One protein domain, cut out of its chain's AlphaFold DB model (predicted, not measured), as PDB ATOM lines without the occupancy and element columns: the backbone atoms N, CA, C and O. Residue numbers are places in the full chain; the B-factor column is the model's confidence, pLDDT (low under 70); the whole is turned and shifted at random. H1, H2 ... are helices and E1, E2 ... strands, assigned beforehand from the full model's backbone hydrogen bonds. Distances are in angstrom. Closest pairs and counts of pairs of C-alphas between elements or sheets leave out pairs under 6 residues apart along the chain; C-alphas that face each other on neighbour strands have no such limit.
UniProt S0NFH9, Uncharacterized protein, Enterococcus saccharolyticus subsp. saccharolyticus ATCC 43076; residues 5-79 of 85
ATOM      1  N   ARG A   5       6.751 -45.401  47.331       77.50
ATOM      2  CA  ARG A   5       7.325 -44.916  46.076       77.50
ATOM      3  C   ARG A   5       6.476 -43.794  45.478       77.50
ATOM      4  O   ARG A   5       7.022 -42.762  45.101       77.50
ATOM      5  N   PHE A   6       5.164 -43.967  45.387       74.56
ATOM      6  CA  PHE A   6       4.249 -43.007  44.786       74.56
ATOM      7  C   PHE A   6       4.019 -41.807  45.707       74.56
ATOM      8  O   PHE A   6       3.987 -40.678  45.227       74.56
ATOM      9  N   ARG A   7       3.975 -42.011  47.032       83.00
ATOM     10  CA  ARG A   7       4.016 -40.901  48.004       83.00
ATOM     11  C   ARG A   7       5.303 -40.095  47.859       83.00
ATOM     12  O   ARG A   7       5.252 -38.870  47.843       83.00
ATOM     13  N   GLY A   8       6.437 -40.776  47.697       84.25
ATOM     14  CA  GLY A   8       7.726 -40.147  47.420       84.25
ATOM     15  C   GLY A   8       7.732 -39.373  46.101       84.25
ATOM     16  O   GLY A   8       8.241 -38.257  46.056       84.25
ATOM     17  N   LEU A   9       7.115 -39.914  45.048       84.25
ATOM     18  CA  LEU A   9       6.972 -39.228  43.764       84.25
ATOM     19  C   LEU A   9       6.138 -37.951  43.910       84.25
ATOM     20  O   LEU A   9       6.570 -36.892  43.460       84.25
ATOM     21  N   ILE A  10       4.982 -38.030  44.567       85.62
ATOM     22  CA  ILE A  10       4.119 -36.875  44.840       85.62
ATOM     23  C   ILE A  10       4.897 -35.796  45.608       85.62
ATOM     24  O   ILE A  10       4.980 -34.656  45.148       85.62
ATOM     25  N   ALA A  11       5.558 -36.179  46.703       89.19
ATOM     26  CA  ALA A  11       6.371 -35.269  47.507       89.19
ATOM     27  C   ALA A  11       7.533 -34.655  46.708       89.19
ATOM     28  O   ALA A  11       7.810 -33.464  46.830       89.19
ATOM     29  N   SER A  12       8.188 -35.433  45.838       92.44
ATOM     30  CA  SER A  12       9.276 -34.941  44.977       92.44
ATOM     31  C   SER A  12       8.816 -33.916  43.938       92.44
ATOM     32  O   SER A  12       9.616 -33.097  43.492       92.44
ATOM     33  N   ASN A  13       7.528 -33.931  43.586       91.19
ATOM     34  CA  ASN A  13       6.905 -32.932  42.723       91.19
ATOM     35  C   ASN A  13       6.356 -31.730  43.514       91.19
ATOM     36  O   ASN A  13       5.752 -30.844  42.917       91.19
ATOM     37  N   GLY A  14       6.585 -31.675  44.831       92.38
ATOM     38  CA  GLY A  14       6.216 -30.546  45.685       92.38
ATOM     39  C   GLY A  14       4.787 -30.582  46.225       92.38
ATOM     40  O   GLY A  14       4.318 -29.561  46.718       92.38
ATOM     41  N   TYR A  15       4.106 -31.725  46.146       90.81
ATOM     42  CA  TYR A  15       2.738 -31.885  46.642       90.81
ATOM     43  C   TYR A  15       2.698 -32.717  47.926       90.81
ATOM     44  O   TYR A  15       3.517 -33.620  48.114       90.81
ATOM     45  N   ASP A  16       1.706 -32.465  48.781       89.25
ATOM     46  CA  ASP A  16       1.392 -33.358  49.894       89.25
ATOM     47  C   ASP A  16       0.396 -34.441  49.422       89.25
ATOM     48  O   ASP A  16      -0.702 -34.123  48.954       89.25
ATOM     49  N   PRO A  17       0.747 -35.736  49.519       83.00
ATOM     50  CA  PRO A  17      -0.132 -36.823  49.100       83.00
ATOM     51  C   PRO A  17      -1.433 -36.928  49.900       83.00
ATOM     52  O   PRO A  17      -2.386 -37.501  49.380       83.00
ATOM     53  N   ASP A  18      -1.484 -36.447  51.142       84.44
ATOM     54  CA  ASP A  18      -2.705 -36.440  51.949       84.44
ATOM     55  C   ASP A  18      -3.578 -35.206  51.635       84.44
ATOM     56  O   ASP A  18      -4.804 -35.334  51.646       84.44
ATOM     57  N   GLU A  19      -2.993 -34.056  51.272       88.38
ATOM     58  CA  GLU A  19      -3.759 -32.885  50.796       88.38
ATOM     59  C   GLU A  19      -4.366 -33.121  49.410       88.38
ATOM     60  O   GLU A  19      -5.543 -32.827  49.205       88.38
ATOM     61  N   LEU A  20      -3.629 -33.757  48.492       87.06
ATOM     62  CA  LEU A  20      -4.149 -34.110  47.163       87.06
ATOM     63  C   LEU A  20      -5.411 -34.980  47.229       87.06
ATOM     64  O   LEU A  20      -6.269 -34.905  46.356       87.06
ATOM     65  N   ILE A  21      -5.543 -35.814  48.264       85.25
ATOM     66  CA  ILE A  21      -6.753 -36.621  48.476       85.25
ATOM     67  C   ILE A  21      -7.961 -35.728  48.753       85.25
ATOM     68  O   ILE A  21      -9.053 -36.024  48.270       85.25
ATOM     69  N   GLN A  22      -7.772 -34.665  49.539       88.62
ATOM     70  CA  GLN A  22      -8.833 -33.702  49.817       88.62
ATOM     71  C   GLN A  22      -9.179 -32.930  48.553       88.62
ATOM     72  O   GLN A  22     -10.340 -32.912  48.163       88.62
ATOM     73  N   GLU A  23      -8.165 -32.417  47.856       89.94
ATOM     74  CA  GLU A  23      -8.346 -31.638  46.632       89.94
ATOM     75  C   GLU A  23      -9.085 -32.432  45.544       89.94
ATOM     76  O   GLU A  23     -10.019 -31.925  44.925       89.94
ATOM     77  N   PHE A  24      -8.751 -33.711  45.346       87.88
ATOM     78  CA  PHE A  24      -9.497 -34.564  44.417       87.88
ATOM     79  C   PHE A  24     -10.942 -34.811  44.856       87.88
ATOM     80  O   PHE A  24     -11.821 -34.912  43.999       87.88
ATOM     81  N   GLY A  25     -11.203 -34.901  46.162       90.25
ATOM     82  CA  GLY A  25     -12.563 -34.971  46.690       90.25
ATOM     83  C   GLY A  25     -13.355 -33.697  46.395       90.25
ATOM     84  O   GLY A  25     -14.457 -33.782  45.859       90.25
ATOM     85  N   ASP A  26     -12.757 -32.534  46.650       92.88
ATOM     86  CA  ASP A  26     -13.387 -31.226  46.448       92.88
ATOM     87  C   ASP A  26     -13.696 -30.982  44.963       92.88
ATOM     88  O   ASP A  26     -14.795 -30.560  44.602       92.88
ATOM     89  N   ILE A  27     -12.755 -31.318  44.072       92.88
ATOM     90  CA  ILE A  27     -12.965 -31.259  42.618       92.88
ATOM     91  C   ILE A  27     -14.114 -32.179  42.202       92.88
ATOM     92  O   ILE A  27     -14.932 -31.810  41.362       92.88
ATOM     93  N   THR A  28     -14.176 -33.381  42.771       92.81
ATOM     94  CA  THR A  28     -15.222 -34.355  42.450       92.81
ATOM     95  C   THR A  28     -16.600 -33.835  42.851       92.81
ATOM     96  O   THR A  28     -17.513 -33.869  42.031       92.81
ATOM     97  N   GLU A  29     -16.750 -33.304  44.063       94.12
ATOM     98  CA  GLU A  29     -18.002 -32.695  44.533       94.12
ATOM     99  C   GLU A  29     -18.414 -31.514  43.648       94.12
ATOM    100  O   GLU A  29     -19.550 -31.464  43.179       94.12
ATOM    101  N   ALA A  30     -17.471 -30.629  43.314       95.38
ATOM    102  CA  ALA A  30     -17.728 -29.494  42.430       95.38
ATOM    103  C   ALA A  30     -18.181 -29.921  41.020       95.38
ATOM    104  O   ALA A  30     -19.017 -29.263  40.407       95.38
ATOM    105  N   VAL A  31     -17.656 -31.030  40.489       94.00
ATOM    106  CA  VAL A  31     -18.069 -31.568  39.181       94.00
ATOM    107  C   VAL A  31     -19.472 -32.179  39.229       94.00
ATOM    108  O   VAL A  31     -20.178 -32.174  38.220       94.00
ATOM    109  N   LEU A  32     -19.875 -32.729  40.375       94.38
ATOM    110  CA  LEU A  32     -21.188 -33.352  40.556       94.38
ATOM    111  C   LEU A  32     -22.270 -32.352  40.974       94.38
ATOM    112  O   LEU A  32     -23.460 -32.678  40.901       94.38
ATOM    113  N   GLU A  33     -21.874 -31.142  41.366       95.06
ATOM    114  CA  GLU A  33     -22.788 -30.072  41.733       95.06
ATOM    115  C   GLU A  33     -23.771 -29.775  40.589       95.06
ATOM    116  O   GLU A  33     -23.407 -29.560  39.431       95.06
ATOM    117  N   GLY A  34     -25.067 -29.789  40.910       93.31
ATOM    118  CA  GLY A  34     -26.119 -29.499  39.939       93.31
ATOM    119  C   GLY A  34     -26.366 -30.598  38.902       93.31
ATOM    120  O   GLY A  34     -27.083 -30.347  37.927       93.31
ATOM    121  N   LYS A  35     -25.833 -31.818  39.088       94.62
ATOM    122  CA  LYS A  35     -26.170 -32.945  38.209       94.62
ATOM    123  C   LYS A  35     -27.698 -33.167  38.159       94.62
ATOM    124  O   LYS A  35     -28.369 -33.051  39.190       94.62
ATOM    125  N   PRO A  36     -28.273 -33.540  36.999       96.75
ATOM    126  CA  PRO A  36     -29.687 -33.899  36.907       96.75
ATOM    127  C   PRO A  36     -30.076 -35.016  37.886       96.75
ATOM    128  O   PRO A  36     -29.291 -35.930  38.162       96.75
ATOM    129  N   ALA A  37     -31.305 -34.961  38.404       93.56
ATOM    130  CA  ALA A  37     -31.797 -35.936  39.381       93.56
ATOM    131  C   ALA A  37     -31.929 -37.359  38.803       93.56
ATOM    132  O   ALA A  37     -31.845 -38.332  39.547       93.56
ATOM    133  N   ASP A  38     -32.108 -37.483  37.488       96.69
ATOM    134  CA  ASP A  38     -32.196 -38.750  36.758       96.69
ATOM    135  C   ASP A  38     -30.833 -39.277  36.269       96.69
ATOM    136  O   ASP A  38     -30.757 -40.387  35.740       96.69
ATOM    137  N   LEU A  39     -29.742 -38.532  36.488       95.75
ATOM    138  CA  LEU A  39     -28.387 -38.970  36.164       95.75
ATOM    139  C   LEU A  39     -27.753 -39.708  37.351       95.75
ATOM    140  O   LEU A  39     -27.407 -39.109  38.378       95.75
ATOM    141  N   ALA A  40     -27.548 -41.014  37.187       96.06
ATOM    142  CA  ALA A  40     -26.777 -41.830  38.118       96.06
ATOM    143  C   ALA A  40     -25.281 -41.759  37.782       96.06
ATOM    144  O   ALA A  40     -24.871 -42.098  36.672       96.06
ATOM    145  N   VAL A  41     -24.463 -41.356  38.756       95.38
ATOM    146  CA  VAL A  41     -23.000 -41.373  38.650       95.38
ATOM    147  C   VAL A  41     -22.460 -42.417  39.613       95.38
ATOM    148  O   VAL A  41     -22.875 -42.471  40.767       95.38
ATOM    149  N   THR A  42     -21.546 -43.258  39.140       94.50
ATOM    150  CA  THR A  42     -20.884 -44.276  39.965       94.50
ATOM    151  C   THR A  42     -19.380 -44.073  39.911       94.50
ATOM    152  O   THR A  42     -18.855 -43.595  38.905       94.50
ATOM    153  N   PHE A  43     -18.691 -44.425  40.994       89.75
ATOM    154  CA  PHE A  43     -17.244 -44.278  41.087       89.75
ATOM    155  C   PHE A  43     -16.563 -45.644  41.049       89.75
ATOM    156  O   PHE A  43     -16.900 -46.547  41.819       89.75
ATOM    157  N   HIS A  44     -15.587 -45.802  40.158       87.19
ATOM    158  CA  HIS A  44     -14.794 -47.018  40.055       87.19
ATOM    159  C   HIS A  44     -13.414 -46.815  40.681       87.19
ATOM    160  O   HIS A  44     -12.607 -46.019  40.202       87.19
ATOM    161  N   PHE A  45     -13.136 -47.573  41.741       78.88
ATOM    162  CA  PHE A  45     -11.810 -47.656  42.341       78.88
ATOM    163  C   PHE A  45     -10.996 -48.744  41.653       78.88
ATOM    164  O   PHE A  45     -11.100 -49.920  41.999       78.88
ATOM    165  N   CYS A  46     -10.151 -48.335  40.713       76.00
ATOM    166  CA  CYS A  46      -9.192 -49.226  40.077       76.00
ATOM    167  C   CYS A  46      -7.905 -49.321  40.919       76.00
ATOM    168  O   CYS A  46      -7.328 -48.292  41.279       76.00
ATOM    169  N   LYS A  47      -7.424 -50.539  41.204       66.38
ATOM    170  CA  LYS A  47      -6.081 -50.798  41.764       66.38
ATOM    171  C   LYS A  47      -4.970 -50.781  40.719       66.38
ATOM    172  O   LYS A  47      -3.803 -50.934  41.068       66.38
ATOM    173  N   GLY A  48      -5.317 -50.501  39.468       58.47
ATOM    174  CA  GLY A  48      -4.402 -50.049  38.434       58.47
ATOM    175  C   GLY A  48      -3.311 -51.051  38.068       58.47
ATOM    176  O   GLY A  48      -2.311 -51.198  38.761       58.47
ATOM    177  N   ASN A  49      -3.396 -51.573  36.848       51.22
ATOM    178  CA  ASN A  49      -2.208 -51.939  36.083       51.22
ATOM    179  C   ASN A  49      -1.729 -50.717  35.273       51.22
ATOM    180  O   ASN A  49      -1.784 -50.706  34.040       51.22
ATOM    181  N   PHE A  50      -1.331 -49.630  35.945       52.44
ATOM    182  CA  PHE A  50      -0.816 -48.453  35.241       52.44
ATOM    183  C   PHE A  50       0.649 -48.705  34.862       52.44
ATOM    184  O   PHE A  50       1.546 -48.649  35.700       52.44
ATOM    185  N   GLN A  51       0.885 -49.013  33.585       49.72
ATOM    186  CA  GLN A  51       2.216 -49.274  33.020       49.72
ATOM    187  C   GLN A  51       2.997 -50.426  33.691       49.72
ATOM    188  O   GLN A  51       4.200 -50.312  33.898       49.72
ATOM    189  N   SER A  52       2.360 -51.564  33.997       47.19
ATOM    190  CA  SER A  52       3.020 -52.727  34.643       47.19
ATOM    191  C   SER A  52       3.567 -52.450  36.048       47.19
ATOM    192  O   SER A  52       4.366 -53.225  36.576       47.19
ATOM    193  N   HIS A  53       3.140 -51.349  36.666       47.84
ATOM    194  CA  HIS A  53       3.439 -51.034  38.048       47.84
ATOM    195  C   HIS A  53       2.156 -51.113  38.865       47.84
ATOM    196  O   HIS A  53       1.208 -50.373  38.606       47.84
ATOM    197  N   TRP A  54       2.159 -51.992  39.867       50.53
ATOM    198  CA  TRP A  54       1.166 -52.001  40.934       50.53
ATOM    199  C   TRP A  54       1.157 -50.615  41.576       50.53
ATOM    200  O   TRP A  54       2.110 -50.234  42.253       50.53
ATOM    201  N   LEU A  55       0.132 -49.817  41.282       50.09
ATOM    202  CA  LEU A  55       0.048 -48.447  41.791       50.09
ATOM    203  C   LEU A  55      -0.436 -48.428  43.249       50.09
ATOM    204  O   LEU A  55      -0.225 -47.452  43.967       50.09
ATOM    205  N   TYR A  56      -1.073 -49.522  43.677       52.97
ATOM    206  CA  TYR A  56      -1.807 -49.607  44.926       52.97
ATOM    207  C   TYR A  56      -1.496 -50.914  45.662       52.97
ATOM    208  O   TYR A  56      -2.209 -51.898  45.518       52.97
ATOM    209  N   ASN A  57      -0.458 -50.914  46.504       49.62
ATOM    210  CA  ASN A  57      -0.309 -51.939  47.538       49.62
ATOM    211  C   ASN A  57      -0.921 -51.409  48.854       49.62
ATOM    212  O   ASN A  57      -0.573 -50.316  49.318       49.62
ATOM    213  N   GLY A  58      -1.877 -52.141  49.435       54.66
ATOM    214  CA  GLY A  58      -2.504 -51.830  50.731       54.66
ATOM    215  C   GLY A  58      -3.975 -51.376  50.707       54.66
ATOM    216  O   GLY A  58      -4.583 -51.194  49.654       54.66
ATOM    217  N   SER A  59      -4.550 -51.205  51.907       56.66
ATOM    218  CA  SER A  59      -5.976 -50.890  52.122       56.66
ATOM    219  C   SER A  59      -6.377 -49.490  51.630       56.66
ATOM    220  O   SER A  59      -5.566 -48.555  51.605       56.66
ATOM    221  N   TYR A  60      -7.658 -49.332  51.285       64.00
ATOM    222  CA  TYR A  60      -8.263 -48.083  50.813       64.00
ATOM    223  C   TYR A  60      -8.551 -47.060  51.922       64.00
ATOM    224  O   TYR A  60      -8.961 -45.948  51.614       64.00
ATOM    225  N   ASP A  61      -8.326 -47.390  53.194       66.50
ATOM    226  CA  ASP A  61      -8.901 -46.710  54.366       66.50
ATOM    227  C   ASP A  61      -8.924 -45.173  54.339       66.50
ATOM    228  O   ASP A  61      -9.927 -44.578  54.728       66.50
ATOM    229  N   LYS A  62      -7.843 -44.504  53.918       66.81
ATOM    230  CA  LYS A  62      -7.785 -43.028  53.912       66.81
ATOM    231  C   LYS A  62      -8.582 -42.401  52.763       66.81
ATOM    232  O   LYS A  62      -9.316 -41.446  52.985       66.81
ATOM    233  N   LEU A  63      -8.448 -42.939  51.555       71.25
ATOM    234  CA  LEU A  63      -9.128 -42.426  50.359       71.25
ATOM    235  C   LEU A  63     -10.587 -42.862  50.315       71.25
ATOM    236  O   LEU A  63     -11.449 -42.055  49.986       71.25
ATOM    237  N   ALA A  64     -10.868 -44.089  50.755       72.75
ATOM    238  CA  ALA A  64     -12.220 -44.575  50.970       72.75
ATOM    239  C   ALA A  64     -13.004 -43.617  51.870       72.75
ATOM    240  O   ALA A  64     -14.112 -43.241  51.531       72.75
ATOM    241  N   LYS A  65     -12.419 -43.137  52.974       78.12
ATOM    242  CA  LYS A  65     -13.120 -42.196  53.859       78.12
ATOM    243  C   LYS A  65     -13.529 -40.889  53.177       78.12
ATOM    244  O   LYS A  65     -14.617 -40.421  53.469       78.12
ATOM    245  N   ARG A  66     -12.687 -40.308  52.311       86.31
ATOM    246  CA  ARG A  66     -12.976 -39.014  51.658       86.31
ATOM    247  C   ARG A  66     -13.858 -39.144  50.417       86.31
ATOM    248  O   ARG A  66     -14.692 -38.283  50.170       86.31
ATOM    249  N   LEU A  67     -13.642 -40.181  49.614       82.12
ATOM    250  CA  LEU A  67     -14.342 -40.363  48.342       82.12
ATOM    251  C   LEU A  67     -15.631 -41.179  48.496       82.12
ATOM    252  O   LEU A  67     -16.592 -40.914  47.783       82.12
ATOM    253  N   LEU A  68     -15.692 -42.141  49.430       83.25
ATOM    254  CA  LEU A  68     -16.946 -42.855  49.721       83.25
ATOM    255  C   LEU A  68     -17.940 -41.995  50.511       83.25
ATOM    256  O   LEU A  68     -19.094 -42.389  50.634       83.25
ATOM    257  N   SER A  69     -17.507 -40.857  51.064       87.12
ATOM    258  CA  SER A  69     -18.398 -39.917  51.750       87.12
ATOM    259  C   SER A  69     -19.105 -38.941  50.810       87.12
ATOM    260  O   SER A  69     -19.917 -38.161  51.290       87.12
ATOM    261  N   ILE A  70     -18.789 -38.949  49.512       90.38
ATOM    262  CA  ILE A  70     -19.434 -38.084  48.519       90.38
ATOM    263  C   ILE A  70     -20.845 -38.624  48.258       90.38
ATOM    264  O   ILE A  70     -21.003 -39.736  47.746       90.38
ATOM    265  N   GLU A  71     -21.865 -37.852  48.636       90.00
ATOM    266  CA  GLU A  71     -23.273 -38.279  48.630       90.00
ATOM    267  C   GLU A  71     -23.862 -38.370  47.214       90.00
ATOM    268  O   GLU A  71     -24.813 -39.112  46.965       90.00
ATOM    269  N   GLU A  72     -23.283 -37.644  46.261       92.88
ATOM    270  CA  GLU A  72     -23.736 -37.564  44.874       92.88
ATOM    271  C   GLU A  72     -23.483 -38.859  44.088       92.88
ATOM    272  O   GLU A  72     -24.053 -39.052  43.004       92.88
ATOM    273  N   PHE A  73     -22.651 -39.759  44.618       93.44
ATOM    274  CA  PHE A  73     -22.427 -41.069  44.028       93.44
ATOM    275  C   PHE A  73     -23.572 -42.034  44.329       93.44
ATOM    276  O   PHE A  73     -23.891 -42.352  45.469       93.44
ATOM    277  N   ALA A  74     -24.133 -42.603  43.265       93.94
ATOM    278  CA  ALA A  74     -25.172 -43.621  43.340       93.94
ATOM    279  C   ALA A  74     -24.623 -45.024  43.665       93.94
ATOM    280  O   ALA A  74     -25.395 -45.943  43.936       93.94
ATOM    281  N   GLY A  75     -23.304 -45.223  43.603       92.88
ATOM    282  CA  GLY A  75     -22.679 -46.507  43.900       92.88
ATOM    283  C   GLY A  75     -21.183 -46.555  43.601       92.88
ATOM    284  O   GLY A  75     -20.629 -45.671  42.940       92.88
ATOM    285  N   PHE A  76     -20.550 -47.632  44.068       89.19
ATOM    286  CA  PHE A  76     -19.108 -47.854  43.970       89.19
ATOM    287  C   PHE A  76     -18.787 -49.208  43.336       89.19
ATOM    288  O   PHE A  76     -19.349 -50.232  43.723       89.19
ATOM    289  N   PHE A  77     -17.833 -49.213  42.407       87.88
ATOM    290  CA  PHE A  77     -17.239 -50.421  41.833       87.88
ATOM    291  C   PHE A  77     -15.824 -50.589  42.388       87.88
ATOM    292  O   PHE A  77     -14.913 -49.856  41.994       87.88
ATOM    293  N   LEU A  78     -15.653 -51.526  43.322       82.62
ATOM    294  CA  LEU A  78     -14.406 -51.751  44.058       82.62
ATOM    295  C   LEU A  78     -13.687 -53.009  43.560       82.62
ATOM    296  O   LEU A  78     -14.319 -54.046  43.362       82.62
ATOM    297  N   GLU A  79     -12.368 -52.924  43.417       76.25
ATOM    298  CA  GLU A  79     -11.507 -54.071  43.125       76.25
ATOM    299  C   GLU A  79     -10.929 -54.661  44.422       76.25
ATOM    300  O   GLU A  79     -10.270 -53.978  45.212       76.25
TER     301      GLU A  79
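AT A GLANCE: This is residues 5 to 79 of the 85 residues of an uncharacterized protein of Enterococcus saccharolyticus subsp. saccharolyticus ATCC 43076 (UniProt S0NFH9). A long helix, H2, makes one side of a loosely built, elongated model, with a small two-strand ribbon, E1 and E2, on the other side and the short helix H3 packed on part of H2. H1 is set crosswise beyond the first end of H2, and residues 49 to 54 stick out. The 75 printed residues include three named helices and two named strands in the order H1, H2, E1, H3, E2, the sheet E1, E2 being parallel. The class is mixed, helices and strands, with under half of the residues in named elements. The whole is only just loose, close to compact, with a radius of gyration of the C-alphas of 14.1 A and spans of 41 by 26 by 22 A.

HOW THE PARTS SIT: H1, residues 5 to 12, and H2, residues 19 to 32, are apart. H2 touches H3, residues 61 to 67, with residues 21 to 25 alone; the closest C-alphas, of Gly 25 and Leu 67, are 5.9 A apart. They run the same way at a shallow tilt of 31 degrees. E1, residues 42 to 45, and E2, residues 75 to 78, are parallel neighbours at 18 degrees, with N 43 and O 75 at 3.0 A and N 77 and O 43 at 2.9 A, within hydrogen-bond range. E1, H3 and E2 form a strand-helix-strand unit, two parallel strands with a helix between them in the chain, and its crossover is right-handed. Every O i to N i+4 pair is within range in H1 and H2, and 2 of 3 in H3.

IN THESE COORDINATES: H1 begins at C-alpha 5 (7.325, -44.916, 46.076) and is 10.2 A long. H2 measures 20.2 A, E1 10.0 A and H3 10.3 A. E2, 9.8 A, ends at C-alpha 78 (-14.406, -51.751, 44.058).

THE WHOLE: The C-alphas farthest apart, of Ser 12 and Asp 38, are 42.4 A apart. The printed part has no cut. The link from E1 to H3 is long, 15 residues. Residues 47 to 62 have pLDDT under 70.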